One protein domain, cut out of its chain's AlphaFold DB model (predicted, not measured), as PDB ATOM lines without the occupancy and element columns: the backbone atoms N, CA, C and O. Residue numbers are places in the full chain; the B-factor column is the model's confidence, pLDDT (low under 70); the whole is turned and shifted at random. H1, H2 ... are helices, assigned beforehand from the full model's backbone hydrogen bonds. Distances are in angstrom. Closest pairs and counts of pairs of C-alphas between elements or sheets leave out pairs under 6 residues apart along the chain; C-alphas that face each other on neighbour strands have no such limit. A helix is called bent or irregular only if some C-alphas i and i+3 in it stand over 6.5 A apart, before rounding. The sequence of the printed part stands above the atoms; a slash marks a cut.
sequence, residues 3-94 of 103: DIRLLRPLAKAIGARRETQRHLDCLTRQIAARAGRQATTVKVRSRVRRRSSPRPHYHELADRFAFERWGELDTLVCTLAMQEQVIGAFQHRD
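This is residues 3 to 94 of the 103 residues of an uncharacterized protein of Rhizobiaceae bacterium LC148 (UniProt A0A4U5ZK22). One very long helix, H1, runs the length of a rod, and the chain folds back along it through a short helix, H2, set steeply to it, and a longer helix, H3, that returns toward the first printed residue. The tip at residues 47 to 52 sticks out past the returning helices. The printed part has 92 residues with three named helices, in the order H1, H2, H3, and no named strand; the class is all helix. The whole is extended, with a radius of gyration of the C-alphas of 20.3 A and spans of 70 by 16 by 15 A.

Start with H1, residues 4 to 48. With its residues 31 to 39 alone it touches H2, residues 58 to 68, at a steep tilt of 52 degrees, opposite ways; the closest C-alphas are those of Ala 35 and Ala 62, 5.2 A apart. With its residues 6 to 24 alone H1 touches H3, residues 70 to 94, at a shallow tilt of 26 degrees, opposite ways; look at the closest C-alphas, those of Arg 17 and Gln 83, 6.0 A apart. H2 and H3 are close but not clearly touching, about perpendicular at 79 degrees, with the C-alphas of Ala 66 and Leu 73 closest at 7.9 A. Every O i to N i+4 pair is within hydrogen-bond range in H2 and H3, and 39 of 41 are in H1.

Find C-alpha 4 at (26.800, 28.322, -13.839); from there H1 runs 67.0 A to C-alpha 48 at (-38.054, 37.428, -27.830). H1 is irregular, but only just: C-alphas 5 and 8 are 6.7 A apart. H2, 15.3 A long, goes from Tyr 58 to Glu 68. H3 runs 36.3 A from Trp 70 to C-alpha 94 at (25.909, 38.048, -16.301).

The two C-alphas farthest apart are those of Asp 3 and Arg 50, 70.0 A, while the first and last printed C-alphas are 7.0 A apart. The printed part has no cut; the link from H1 to H2 is short and that from H2 to H3 tight. The mean pLDDT of the printed part is 85.2, and residues 3 to 6, 51 to 55 and 94 are under 70.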
ATOM      1  N   ASP A   3      27.803  32.690 -14.790       62.97
ATOM      2  CA  ASP A   3      27.932  32.002 -13.513       62.97
ATOM      3  C   ASP A   3      26.986  30.788 -13.512       62.97
ATOM      4  O   ASP A   3      25.764  30.904 -13.400       62.97
ATOM      5  N   ILE A   4      27.547  29.587 -13.687       63.41
ATOM      6  CA  ILE A   4      26.800  28.322 -13.839       63.41
ATOM      7  C   ILE A   4      25.865  28.079 -12.638       63.41
ATOM      8  O   ILE A   4      24.829  27.418 -12.763       63.41
ATOM      9  N   ARG A   5      26.181  28.666 -11.476       67.25
ATOM     10  CA  ARG A   5      25.349  28.610 -10.266       67.25
ATOM     11  C   ARG A   5      24.031  29.387 -10.403       67.25
ATOM     12  O   ARG A   5      23.062  29.028  -9.734       67.25
ATOM     13  N   LEU A   6      23.960  30.388 -11.283       68.00
ATOM     14  CA  LEU A   6      22.773  31.225 -11.517       68.00
ATOM     15  C   LEU A   6      21.854  30.680 -12.628       68.00
ATOM     16  O   LEU A   6      20.667  31.003 -12.648       68.00
ATOM     17  N   LEU A   7      22.345  29.773 -13.483       74.25
ATOM     18  CA  LEU A   7      21.573  29.188 -14.593       74.25
ATOM     19  C   LEU A   7      20.324  28.414 -14.140       74.25
ATOM     20  O   LEU A   7      19.256  28.547 -14.739       74.25
ATOM     21  N   ARG A   8      20.428  27.602 -13.077       79.56
ATOM     22  CA  ARG A   8      19.285  26.831 -12.546       79.56
ATOM     23  C   ARG A   8      18.195  27.741 -11.950       79.56
ATOM     24  O   ARG A   8      17.031  27.570 -12.321       79.56
ATOM     25  N   PRO A   9      18.524  28.701 -11.063       82.31
ATOM     26  CA  PRO A   9      17.568  29.697 -10.579       82.31
ATOM     27  C   PRO A   9      16.917  30.520 -11.698       82.31
ATOM     28  O   PRO A   9      15.699  30.695 -11.687       82.31
ATOM     29  N   LEU A  10      17.698  30.956 -12.692       84.31
ATOM     30  CA  LEU A  10      17.197  31.719 -13.835       84.31
ATOM     31  C   LEU A  10      16.208  30.904 -14.678       84.31
ATOM     32  O   LEU A  10      15.111  31.376 -14.976       84.31
ATOM     33  N   ALA A  11      16.542  29.652 -15.004       87.00
ATOM     34  CA  ALA A  11      15.641  28.762 -15.734       87.00
ATOM     35  C   ALA A  11      14.318  28.539 -14.978       87.00
ATOM     36  O   ALA A  11      13.244  28.544 -15.587       87.00
ATOM     37  N   LYS A  12      14.374  28.409 -13.645       88.44
ATOM     38  CA  LYS A  12      13.181  28.295 -12.794       88.44
ATOM     39  C   LYS A  12      12.338  29.575 -12.816       88.44
ATOM     40  O   LYS A  12      11.120  29.480 -12.942       88.44
ATOM     41  N   ALA A  13      12.963  30.752 -12.744       87.62
ATOM     42  CA  ALA A  13      12.269  32.039 -12.818       87.62
ATOM     43  C   ALA A  13      11.585  32.248 -14.183       87.62
ATOM     44  O   ALA A  13      10.426  32.651 -14.238       87.62
ATOM     45  N   ILE A  14      12.255  31.882 -15.282       90.44
ATOM     46  CA  ILE A  14      11.677  31.912 -16.636       90.44
ATOM     47  C   ILE A  14      10.489  30.949 -16.750       90.44
ATOM     48  O   ILE A  14       9.468  31.295 -17.348       90.44
ATOM     49  N   GLY A  15      10.602  29.747 -16.177       92.94
ATOM     50  CA  GLY A  15       9.504  28.782 -16.121       92.94
ATOM     51  C   GLY A  15       8.292  29.332 -15.368       92.94
ATOM     52  O   GLY A  15       7.182  29.299 -15.894       92.94
ATOM     53  N   ALA A  16       8.518  29.909 -14.184       91.38
ATOM     54  CA  ALA A  16       7.469  30.527 -13.376       91.38
ATOM     55  C   ALA A  16       6.779  31.688 -14.116       91.38
ATOM     56  O   ALA A  16       5.552  31.731 -14.155       91.38
ATOM     57  N   ARG A  17       7.551  32.544 -14.801       93.06
ATOM     58  CA  ARG A  17       7.032  33.623 -15.659       93.06
ATOM     59  C   ARG A  17       6.087  33.115 -16.737       93.06
ATOM     60  O   ARG A  17       4.987  33.638 -16.898       93.06
ATOM     61  N   ARG A  18       6.499  32.077 -17.470       94.81
ATOM     62  CA  ARG A  18       5.669  31.482 -18.531       94.81
ATOM     63  C   ARG A  18       4.367  30.915 -17.980       94.81
ATOM     64  O   ARG A  18       3.335  31.048 -18.629       94.81
ATOM     65  N   GLU A  19       4.410  30.295 -16.807       94.94
ATOM     66  CA  GLU A  19       3.220  29.727 -16.179       94.94
ATOM     67  C   GLU A  19       2.249  30.815 -15.707       94.94
ATOM     68  O   GLU A  19       1.066  30.769 -16.040       94.94
ATOM     69  N   THR A  20       2.751  31.854 -15.032       92.88
ATOM     70  CA  THR A  20       1.944  33.015 -14.628       92.88
ATOM     71  C   THR A  20       1.307  33.703 -15.839       92.88
ATOM     72  O   THR A  20       0.125  34.043 -15.804       92.88
ATOM     73  N   GLN A  21       2.041  33.837 -16.947       94.06
ATOM     74  CA  GLN A  21       1.516  34.424 -18.180       94.06
ATOM     75  C   GLN A  21       0.422  33.562 -18.828       94.06
ATOM     76  O   GLN A  21      -0.627  34.080 -19.203       94.06
ATOM     77  N   ARG A  22       0.603  32.236 -18.885       96.12
ATOM     78  CA  ARG A  22      -0.448  31.311 -19.355       96.12
ATOM     79  C   ARG A  22      -1.696  31.377 -18.486       96.12
ATOM     80  O   ARG A  22      -2.808  31.289 -19.008       96.12
ATOM     81  N   HIS A  23      -1.519  31.521 -17.175       93.94
ATOM     82  CA  HIS A  23      -2.638  31.667 -16.259       93.94
ATOM     83  C   HIS A  23      -3.414  32.954 -16.565       93.94
ATOM     84  O   HIS A  23      -4.624  32.884 -16.772       93.94
ATOM     85  N   LEU A  24      -2.729  34.093 -16.709       93.31
ATOM     86  CA  LEU A  24      -3.350  35.358 -17.120       93.31
ATOM     87  C   LEU A  24      -4.104  35.229 -18.450       93.31
ATOM     88  O   LEU A  24      -5.270  35.616 -18.534       93.31
ATOM     89  N   ASP A  25      -3.493  34.615 -19.464       94.56
ATOM     90  CA  ASP A  25      -4.138  34.391 -20.761       94.56
ATOM     91  C   ASP A  25      -5.409  33.540 -20.635       94.56
ATOM     92  O   ASP A  25      -6.428  33.817 -21.276       94.56
ATOM     93  N   CYS A  26      -5.368  32.502 -19.795       95.12
ATOM     94  CA  CYS A  26      -6.522  31.659 -19.513       95.12
ATOM     95  C   CYS A  26      -7.652  32.467 -18.860       95.12
ATOM     96  O   CYS A  26      -8.798  32.391 -19.311       95.12
ATOM     97  N   LEU A  27      -7.340  33.289 -17.854       92.44
ATOM     98  CA  LEU A  27      -8.333  34.125 -17.175       92.44
ATOM     99  C   LEU A  27      -8.963  35.147 -18.122       92.44
ATOM    100  O   LEU A  27     -10.190  35.256 -18.179       92.44
ATOM    101  N   THR A  28      -8.154  35.826 -18.934       91.44
ATOM    102  CA  THR A  28      -8.643  36.785 -19.931       91.44
ATOM    103  C   THR A  28      -9.569  36.108 -20.944       91.44
ATOM    104  O   THR A  28     -10.648  36.624 -21.250       91.44
ATOM    105  N   ARG A  29      -9.226  34.900 -21.413       94.06
ATOM    106  CA  ARG A  29     -10.099  34.113 -22.305       94.06
ATOM    107  C   ARG A  29     -11.403  33.702 -21.625       94.06
ATOM    108  O   ARG A  29     -12.454  33.740 -22.265       94.06
ATOM    109  N   GLN A  30     -11.369  33.324 -20.347       93.75
ATOM    110  CA  GLN A  30     -12.576  32.980 -19.589       93.75
ATOM    111  C   GLN A  30     -13.512  34.181 -19.439       93.75
ATOM    112  O   GLN A  30     -14.719  34.039 -19.657       93.75
ATOM    113  N   ILE A  31     -12.962  35.352 -19.108       92.25
ATOM    114  CA  ILE A  31     -13.708  36.610 -18.995       92.25
ATOM    115  C   ILE A  31     -14.359  36.948 -20.337       92.25
ATOM    116  O   ILE A  31     -15.578  37.114 -20.401       92.25
ATOM    117  N   ALA A  32     -13.579  36.940 -21.421       91.44
ATOM    118  CA  ALA A  32     -14.070  37.208 -22.770       91.44
ATOM    119  C   ALA A  32     -15.179  36.230 -23.191       91.44
ATOM    120  O   ALA A  32     -16.249  36.631 -23.653       91.44
ATOM    121  N   ALA A  33     -14.975  34.930 -22.967       93.94
ATOM    122  CA  ALA A  33     -15.964  33.911 -23.297       93.94
ATOM    123  C   ALA A  33     -17.260  34.088 -22.489       93.94
ATOM    124  O   ALA A  33     -18.360  33.916 -23.024       93.94
ATOM    125  N   ARG A  34     -17.158  34.453 -21.205       93.06
ATOM    126  CA  ARG A  34     -18.321  34.718 -20.351       93.06
ATOM    127  C   ARG A  34     -19.066  35.980 -20.792       93.06
ATOM    128  O   ARG A  34     -20.289  35.924 -20.925       93.06
ATOM    129  N   ALA A  35     -18.352  37.065 -21.084       92.12
ATOM    130  CA  ALA A  35     -18.916  38.296 -21.639       92.12
ATOM    131  C   ALA A  35     -19.647  38.031 -22.961       92.12
ATOM    132  O   ALA A  35     -20.801  38.432 -23.122       92.12
ATOM    133  N   GLY A  36     -19.044  37.252 -23.863       89.81
ATOM    134  CA  GLY A  36     -19.645  36.874 -25.144       89.81
ATOM    135  C   GLY A  36     -20.928  36.053 -24.987       89.81
ATOM    136  O   GLY A  36     -21.943  36.345 -25.631       89.81
ATOM    137  N   ARG A  37     -20.930  35.065 -24.079       91.56
ATOM    138  CA  ARG A  37     -22.134  34.279 -23.759       91.56
ATOM    139  C   ARG A  37     -23.245  35.161 -23.195       91.56
ATOM    140  O   ARG A  37     -24.384  35.067 -23.648       91.56
ATOM    141  N   GLN A  38     -22.931  36.045 -22.250       87.62
ATOM    142  CA  GLN A  38     -23.938  36.906 -21.631       87.62
ATOM    143  C   GLN A  38     -24.496  37.948 -22.614       87.62
ATOM    144  O   GLN A  38     -25.714  38.118 -22.681       87.62
ATOM    145  N   ALA A  39     -23.649  38.561 -23.445       87.62
ATOM    146  CA  ALA A  39     -24.077  39.464 -24.513       87.62
ATOM    147  C   ALA A  39     -25.017  38.762 -25.511       87.62
ATOM    148  O   ALA A  39     -26.053  39.313 -25.898       87.62
ATOM    149  N   THR A  40     -24.707  37.513 -25.877       86.44
ATOM    150  CA  THR A  40     -25.553  36.695 -26.760       86.44
ATOM    151  C   THR A  40     -26.910  36.411 -26.120       86.44
ATOM    152  O   THR A  40     -27.944  36.651 -26.744       86.44
ATOM    153  N   THR A  41     -26.936  35.989 -24.854       86.75
ATOM    154  CA  THR A  41     -28.181  35.729 -24.117       86.75
ATOM    155  C   THR A  41     -29.050  36.983 -23.997       86.75
ATOM    156  O   THR A  41     -30.256  36.922 -24.242       86.75
ATOM    157  N   VAL A  42     -28.461  38.143 -23.684       83.38
ATOM    158  CA  VAL A  42     -29.180  39.430 -23.630       83.38
ATOM    159  C   VAL A  42     -29.757  39.793 -25.005       83.38
ATOM    160  O   VAL A  42     -30.925  40.186 -25.121       83.38
ATOM    161  N   LYS A  43     -28.977  39.607 -26.077       81.00
ATOM    162  CA  LYS A  43     -29.422  39.840 -27.458       81.00
ATOM    163  C   LYS A  43     -30.591  38.927 -27.844       81.00
ATOM    164  O   LYS A  43     -31.579  39.419 -28.383       81.00
ATOM    165  N   VAL A  44     -30.523  37.633 -27.530       83.31
ATOM    166  CA  VAL A  44     -31.607  36.669 -27.802       83.31
ATOM    167  C   VAL A  44     -32.861  37.016 -26.996       83.31
ATOM    168  O   VAL A  44     -33.944  37.149 -27.563       83.31
ATOM    169  N   ARG A  45     -32.731  37.254 -25.686       79.12
ATOM    170  CA  ARG A  45     -33.873  37.543 -24.803       79.12
ATOM    171  C   ARG A  45     -34.599  38.834 -25.177       79.12
ATOM    172  O   ARG A  45     -35.825  38.891 -25.094       79.12
ATOM    173  N   SER A  46     -33.866  39.864 -25.594       73.06
ATOM    174  CA  SER A  46     -34.472  41.132 -26.022       73.06
ATOM    175  C   SER A  46     -35.257  41.002 -27.330       73.06
ATOM    176  O   SER A  46     -36.324  41.603 -27.437       73.06
ATOM    177  N   ARG A  47     -34.798  40.168 -28.280       74.12
ATOM    178  CA  ARG A  47     -35.563  39.835 -29.496       74.12
ATOM    179  C   ARG A  47     -36.884  39.149 -29.156       74.12
ATOM    180  O   ARG A  47     -37.922  39.561 -29.660       74.12
ATOM    181  N   VAL A  48     -36.851  38.165 -28.256       75.50
ATOM    182  CA  VAL A  48     -38.054  37.428 -27.830       75.50
ATOM    183  C   VAL A  48     -39.062  38.345 -27.131       75.50
ATOM    184  O   VAL A  48     -40.260  38.225 -27.350       75.50
ATOM    185  N   ARG A  49     -38.597  39.283 -26.296       70.50
ATOM    186  CA  ARG A  49     -39.478  40.104 -25.447       70.50
ATOM    187  C   ARG A  49     -39.874  41.464 -26.039       70.50
ATOM    188  O   ARG A  49     -40.476  42.246 -25.311       70.50
ATOM    189  N   ARG A  50     -39.509  41.775 -27.294       71.50
ATOM    190  CA  ARG A  50     -39.695  43.100 -27.944       71.50
ATOM    191  C   ARG A  50     -39.337  44.295 -27.033       71.50
ATOM    192  O   ARG A  50     -39.948  45.353 -27.119       71.50
ATOM    193  N   ARG A  51     -38.362  44.130 -26.129       64.25
ATOM    194  CA  ARG A  51     -37.958  45.172 -25.169       64.25
ATOM    195  C   ARG A  51     -36.720  45.909 -25.670       64.25
ATOM    196  O   ARG A  51     -35.688  45.284 -25.907       64.25
ATOM    197  N   SER A  52     -36.811  47.232 -25.720       61.12
ATOM    198  CA  SER A  52     -35.749  48.207 -26.016       61.12
ATOM    199  C   SER A  52     -34.915  48.588 -24.779       61.12
ATOM    200  O   SER A  52     -34.401  49.696 -24.685       61.12
ATOM    201  N   SER A  53     -34.774  47.682 -23.804       62.00
ATOM    202  CA  SER A  53     -33.974  47.952 -22.602       62.00
ATOM    203  C   SER A  53     -32.497  48.184 -22.970       62.00
ATOM    204  O   SER A  53     -32.002  47.477 -23.860       62.00
ATOM    205  N   PRO A  54     -31.799  49.125 -22.297       65.44
ATOM    206  CA  PRO A  54     -30.373  49.355 -22.502       65.44
ATOM    207  C   PRO A  54     -29.608  48.040 -22.357       65.44
ATOM    208  O   PRO A  54     -29.699  47.353 -21.338       65.44
ATOM    209  N   ARG A  55     -28.922  47.638 -23.428       68.38
ATOM    210  CA  ARG A  55     -28.146  46.400 -23.452       68.38
ATOM    211  C   ARG A  55     -26.754  46.730 -22.934       68.38
ATOM    212  O   ARG A  55     -26.109  47.549 -23.588       68.38
ATOM    213  N   PRO A  56     -26.272  46.085 -21.858       70.69
ATOM    214  CA  PRO A  56     -24.879  46.239 -21.499       70.69
ATOM    215  C   PRO A  56     -24.024  45.753 -22.667       70.69
ATOM    216  O   PRO A  56     -24.263  44.668 -23.222       70.69
ATOM    217  N   HIS A  57     -23.098  46.601 -23.102       81.00
ATOM    218  CA  HIS A  57     -22.235  46.284 -24.230       81.00
ATOM    219  C   HIS A  57     -21.258  45.165 -23.837       81.00
ATOM    220  O   HIS A  57     -21.027  44.911 -22.655       81.00
ATOM    221  N   TYR A  58     -20.688  44.455 -24.817       83.50
ATOM    222  CA  TYR A  58     -19.725  43.382 -24.524       83.50
ATOM    223  C   TYR A  58     -18.577  43.883 -23.633       83.50
ATOM    224  O   TYR A  58     -18.201  43.193 -22.691       83.50
ATOM    225  N   HIS A  59     -18.085  45.096 -23.908       86.12
ATOM    226  CA  HIS A  59     -17.031  45.742 -23.131       86.12
ATOM    227  C   HIS A  59     -17.438  45.955 -21.670       86.12
ATOM    228  O   HIS A  59     -16.751  45.460 -20.791       86.12
ATOM    229  N   GLU A  60     -18.617  46.517 -21.397       88.25
ATOM    230  CA  GLU A  60     -19.109  46.702 -20.020       88.25
ATOM    231  C   GLU A  60     -19.251  45.377 -19.254       88.25
ATOM    232  O   GLU A  60     -18.994  45.304 -18.053       88.25
ATOM    233  N   LEU A  61     -19.657  44.303 -19.941       87.88
ATOM    234  CA  LEU A  61     -19.723  42.969 -19.343       87.88
ATOM    235  C   LEU A  61     -18.329  42.411 -19.047       87.88
ATOM    236  O   LEU A  61     -18.131  41.815 -17.990       87.88
ATOM    237  N   ALA A  62     -17.384  42.584 -19.970       88.94
ATOM    238  CA  ALA A  62     -16.004  42.161 -19.785       88.94
ATOM    239  C   ALA A  62     -15.338  42.934 -18.637       88.94
ATOM    240  O   ALA A  62     -14.754  42.302 -17.761       88.94
ATOM    241  N   ASP A  63     -15.511  44.255 -18.587       89.44
ATOM    242  CA  ASP A  63     -14.964  45.130 -17.549       89.44
ATOM    243  C   ASP A  63     -15.540  44.782 -16.180       89.44
ATOM    244  O   ASP A  63     -14.806  44.641 -15.206       89.44
ATOM    245  N   ARG A  64     -16.852  44.538 -16.106       91.31
ATOM    246  CA  ARG A  64     -17.488  44.090 -14.868       91.31
ATOM    247  C   ARG A  64     -16.938  42.742 -14.397       91.31
ATOM    248  O   ARG A  64     -16.666  42.582 -13.214       91.31
ATOM    249  N   PHE A  65     -16.772  41.770 -15.292       90.38
ATOM    250  CA  PHE A  65     -16.204  40.471 -14.917       90.38
ATOM    251  C   PHE A  65     -14.723  40.552 -14.547       90.38
ATOM    252  O   PHE A  65     -14.284  39.816 -13.664       90.38
ATOM    253  N   ALA A  66     -13.960  41.430 -15.195       90.06
ATOM    254  CA  ALA A  66     -12.586  41.719 -14.811       90.06
ATOM    255  C   ALA A  66     -12.536  42.369 -13.423       90.06
ATOM    256  O   ALA A  66     -11.726  41.961 -12.599       90.06
ATOM    257  N   PHE A  67     -13.451  43.297 -13.132       88.00
ATOM    258  CA  PHE A  67     -13.580  43.933 -11.824       88.00
ATOM    259  C   PHE A  67     -13.939  42.928 -10.720       88.00
ATOM    260  O   PHE A  67     -13.288  42.898  -9.679       88.00
ATOM    261  N   GLU A  68     -14.910  42.039 -10.965       90.19
ATOM    262  CA  GLU A  68     -15.280  40.952 -10.041       90.19
ATOM    263  C   GLU A  68     -14.081  40.035  -9.705       90.19
ATOM    264  O   GLU A  68     -14.048  39.439  -8.631       90.19
ATOM    265  N   ARG A  69     -13.081  39.944 -10.594       91.12
ATOM    266  CA  ARG A  69     -11.855  39.142 -10.419       91.12
ATOM    267  C   ARG A  69     -10.585  39.979 -10.263       91.12
ATOM    268  O   ARG A  69      -9.484  39.447 -10.405       91.12
ATOM    269  N   TRP A  70     -10.714  41.273  -9.971       88.62
ATOM    270  CA  TRP A  70      -9.586  42.201 -10.020       88.62
ATOM    271  C   TRP A  70      -8.447  41.782  -9.090       88.62
ATOM    272  O   TRP A  70      -7.302  41.774  -9.517       88.62
ATOM    273  N   GLY A  71      -8.746  41.338  -7.864       88.88
ATOM    274  CA  GLY A  71      -7.714  40.903  -6.912       88.88
ATOM    275  C   GLY A  71      -6.891  39.698  -7.389       88.88
ATOM    276  O   GLY A  71      -5.690  39.623  -7.128       88.88
ATOM    277  N   GLU A  72      -7.503  38.773  -8.134       89.94
ATOM    278  CA  GLU A  72      -6.789  37.631  -8.723       89.94
ATOM    279  C   GLU A  72      -5.869  38.084  -9.862       89.94
ATOM    280  O   GLU A  72      -4.714  37.663  -9.938       89.94
ATOM    281  N   LEU A  73      -6.373  38.966 -10.731       90.50
ATOM    282  CA  LEU A  73      -5.604  39.533 -11.838       90.50
ATOM    283  C   LEU A  73      -4.434  40.375 -11.325       90.50
ATOM    284  O   LEU A  73      -3.308  40.191 -11.778       90.50
ATOM    285  N   ASP A  74      -4.687  41.237 -10.346       91.31
ATOM    286  CA  ASP A  74      -3.696  42.114  -9.729       91.31
ATOM    287  C   ASP A  74      -2.566  41.310  -9.071       91.31
ATOM    288  O   ASP A  74      -1.387  41.561  -9.322       91.31
ATOM    289  N   THR A  75      -2.911  40.244  -8.340       93.31
ATOM    290  CA  THR A  75      -1.924  39.329  -7.744       93.31
ATOM    291  C   THR A  75      -1.030  38.686  -8.807       93.31
ATOM    292  O   THR A  75       0.191  38.607  -8.639       93.31
ATOM    293  N   LEU A  76      -1.610  38.225  -9.920       91.56
ATOM    294  CA  LEU A  76      -0.849  37.606 -11.007       91.56
ATOM    295  C   LEU A  76       0.030  38.621 -11.747       91.56
ATOM    296  O   LEU A  76       1.170  38.294 -12.073       91.56
ATOM    297  N   VAL A  77      -0.457  39.844 -11.968       92.31
ATOM    298  CA  VAL A  77       0.316  40.933 -12.586       92.31
ATOM    299  C   VAL A  77       1.485  41.344 -11.691       92.31
ATOM    300  O   VAL A  77       2.618  41.426 -12.167       92.31
ATOM    301  N   CYS A  78       1.258  41.509 -10.386       93.25
ATOM    302  CA  CYS A  78       2.322  41.798  -9.425       93.25
ATOM    303  C   CYS A  78       3.357  40.667  -9.372       93.25
ATOM    304  O   CYS A  78       4.563  40.913  -9.377       93.25
ATOM    305  N   THR A  79       2.898  39.412  -9.379       92.38
ATOM    306  CA  THR A  79       3.782  38.238  -9.415       92.38
ATOM    307  C   THR A  79       4.627  38.218 -10.687       92.38
ATOM    308  O   THR A  79       5.829  37.957 -10.617       92.38
ATOM    309  N   LEU A  80       4.027  38.533 -11.838       92.94
ATOM    310  CA  LEU A  80       4.728  38.615 -13.114       92.94
ATOM    311  C   LEU A  80       5.811  39.702 -13.080       92.94
ATOM    312  O   LEU A  80       6.955  39.432 -13.438       92.94
ATOM    313  N   ALA A  81       5.483  40.893 -12.573       91.69
ATOM    314  CA  ALA A  81       6.434  41.994 -12.437       91.69
ATOM    315  C   ALA A  81       7.615  41.630 -11.520       91.69
ATOM    316  O   ALA A  81       8.767  41.930 -11.841       91.69
ATOM    317  N   MET A  82       7.362  40.933 -10.405       89.38
ATOM    318  CA  MET A  82       8.431  40.433  -9.533       89.38
ATOM    319  C   MET A  82       9.323  39.407 -10.246       89.38
ATOM    320  O   MET A  82      10.546  39.470 -10.137       89.38
ATOM    321  N   GLN A  83       8.738  38.472 -10.999       90.12
ATOM    322  CA  GLN A  83       9.503  37.481 -11.765       90.12
ATOM    323  C   GLN A  83      10.361  38.144 -12.851       90.12
ATOM    324  O   GLN A  83      11.507  37.741 -13.048       90.12
ATOM    325  N   GLU A  84       9.844  39.169 -13.530       91.06
ATOM    326  CA  GLU A  84      10.589  39.933 -14.537       91.06
ATOM    327  C   GLU A  84      11.750  40.719 -13.926       91.06
ATOM    328  O   GLU A  84      12.852  40.685 -14.475       91.06
ATOM    329  N   GLN A  85      11.561  41.328 -12.750       89.50
ATOM    330  CA  GLN A  85      12.654  41.963 -12.004       89.50
ATOM    331  C   GLN A  85      13.743  40.959 -11.614       89.50
ATOM    332  O   GLN A  85      14.929  41.223 -11.809       89.50
ATOM    333  N   VAL A  86      13.354  39.787 -11.104       87.19
ATOM    334  CA  VAL A  86      14.300  38.723 -10.737       87.19
ATOM    335  C   VAL A  86      15.095  38.256 -11.957       87.19
ATOM    336  O   VAL A  86      16.317  38.138 -11.883       87.19
ATOM    337  N   ILE A  87      14.430  38.031 -13.093       88.81
ATOM    338  CA  ILE A  87      15.091  37.657 -14.352       88.81
ATOM    339  C   ILE A  87      16.065  38.756 -14.798       88.81
ATOM    340  O   ILE A  87      17.211  38.444 -15.127       88.81
ATOM    341  N   GLY A  88      15.650  40.025 -14.760       87.88
ATOM    342  CA  GLY A  88      16.500  41.164 -15.113       87.88
ATOM    343  C   GLY A  88      17.737  41.284 -14.219       87.88
ATOM    344  O   GLY A  88      18.835  41.524 -14.716       87.88
ATOM    345  N   ALA A  89      17.600  41.030 -12.914       86.12
ATOM    346  CA  ALA A  89      18.721  41.044 -11.974       86.12
ATOM    347  C   ALA A  89      19.762  39.949 -12.268       86.12
ATOM    348  O   ALA A  89      20.963  40.194 -12.148       86.12
ATOM    349  N   PHE A  90      19.326  38.754 -12.677       81.44
ATOM    350  CA  PHE A  90      20.245  37.698 -13.113       81.44
ATOM    351  C   PHE A  90      20.955  38.074 -14.419       81.44
ATOM    352  O   PHE A  90      22.175  37.962 -14.490       81.44
ATOM    353  N   GLN A  91      20.225  38.604 -15.404       80.31
ATOM    354  CA  GLN A  91      20.802  39.039 -16.682       80.31
ATOM    355  C   GLN A  91      21.829  40.169 -16.509       80.31
ATOM    356  O   GLN A  91      22.870  40.157 -17.156       80.31
ATOM    357  N   HIS A  92      21.579  41.122 -15.607       79.00
ATOM    358  CA  HIS A  92      22.531  42.196 -15.315       79.00
ATOM    359  C   HIS A  92      23.823  41.665 -14.676       79.00
ATOM    360  O   HIS A  92      24.909  42.147 -14.989       79.00
ATOM    361  N   ARG A  93      23.733  40.663 -13.791       71.25
ATOM    362  CA  ARG A  93      24.916  40.037 -13.174       71.25
ATOM    363  C   ARG A  93      25.778  39.275 -14.177       71.25
ATOM    364  O   ARG A  93      26.990  39.251 -14.009       71.25
ATOM    365  N   ASP A  94      25.174  38.703 -15.215       64.62
ATOM    366  CA  ASP A  94      25.909  38.048 -16.301       64.62
ATOM    367  C   ASP A  94      26.634  39.054 -17.223       64.62
ATOM    368  O   ASP A  94      27.616  38.693 -17.876       64.62
TER     369      ASP A  94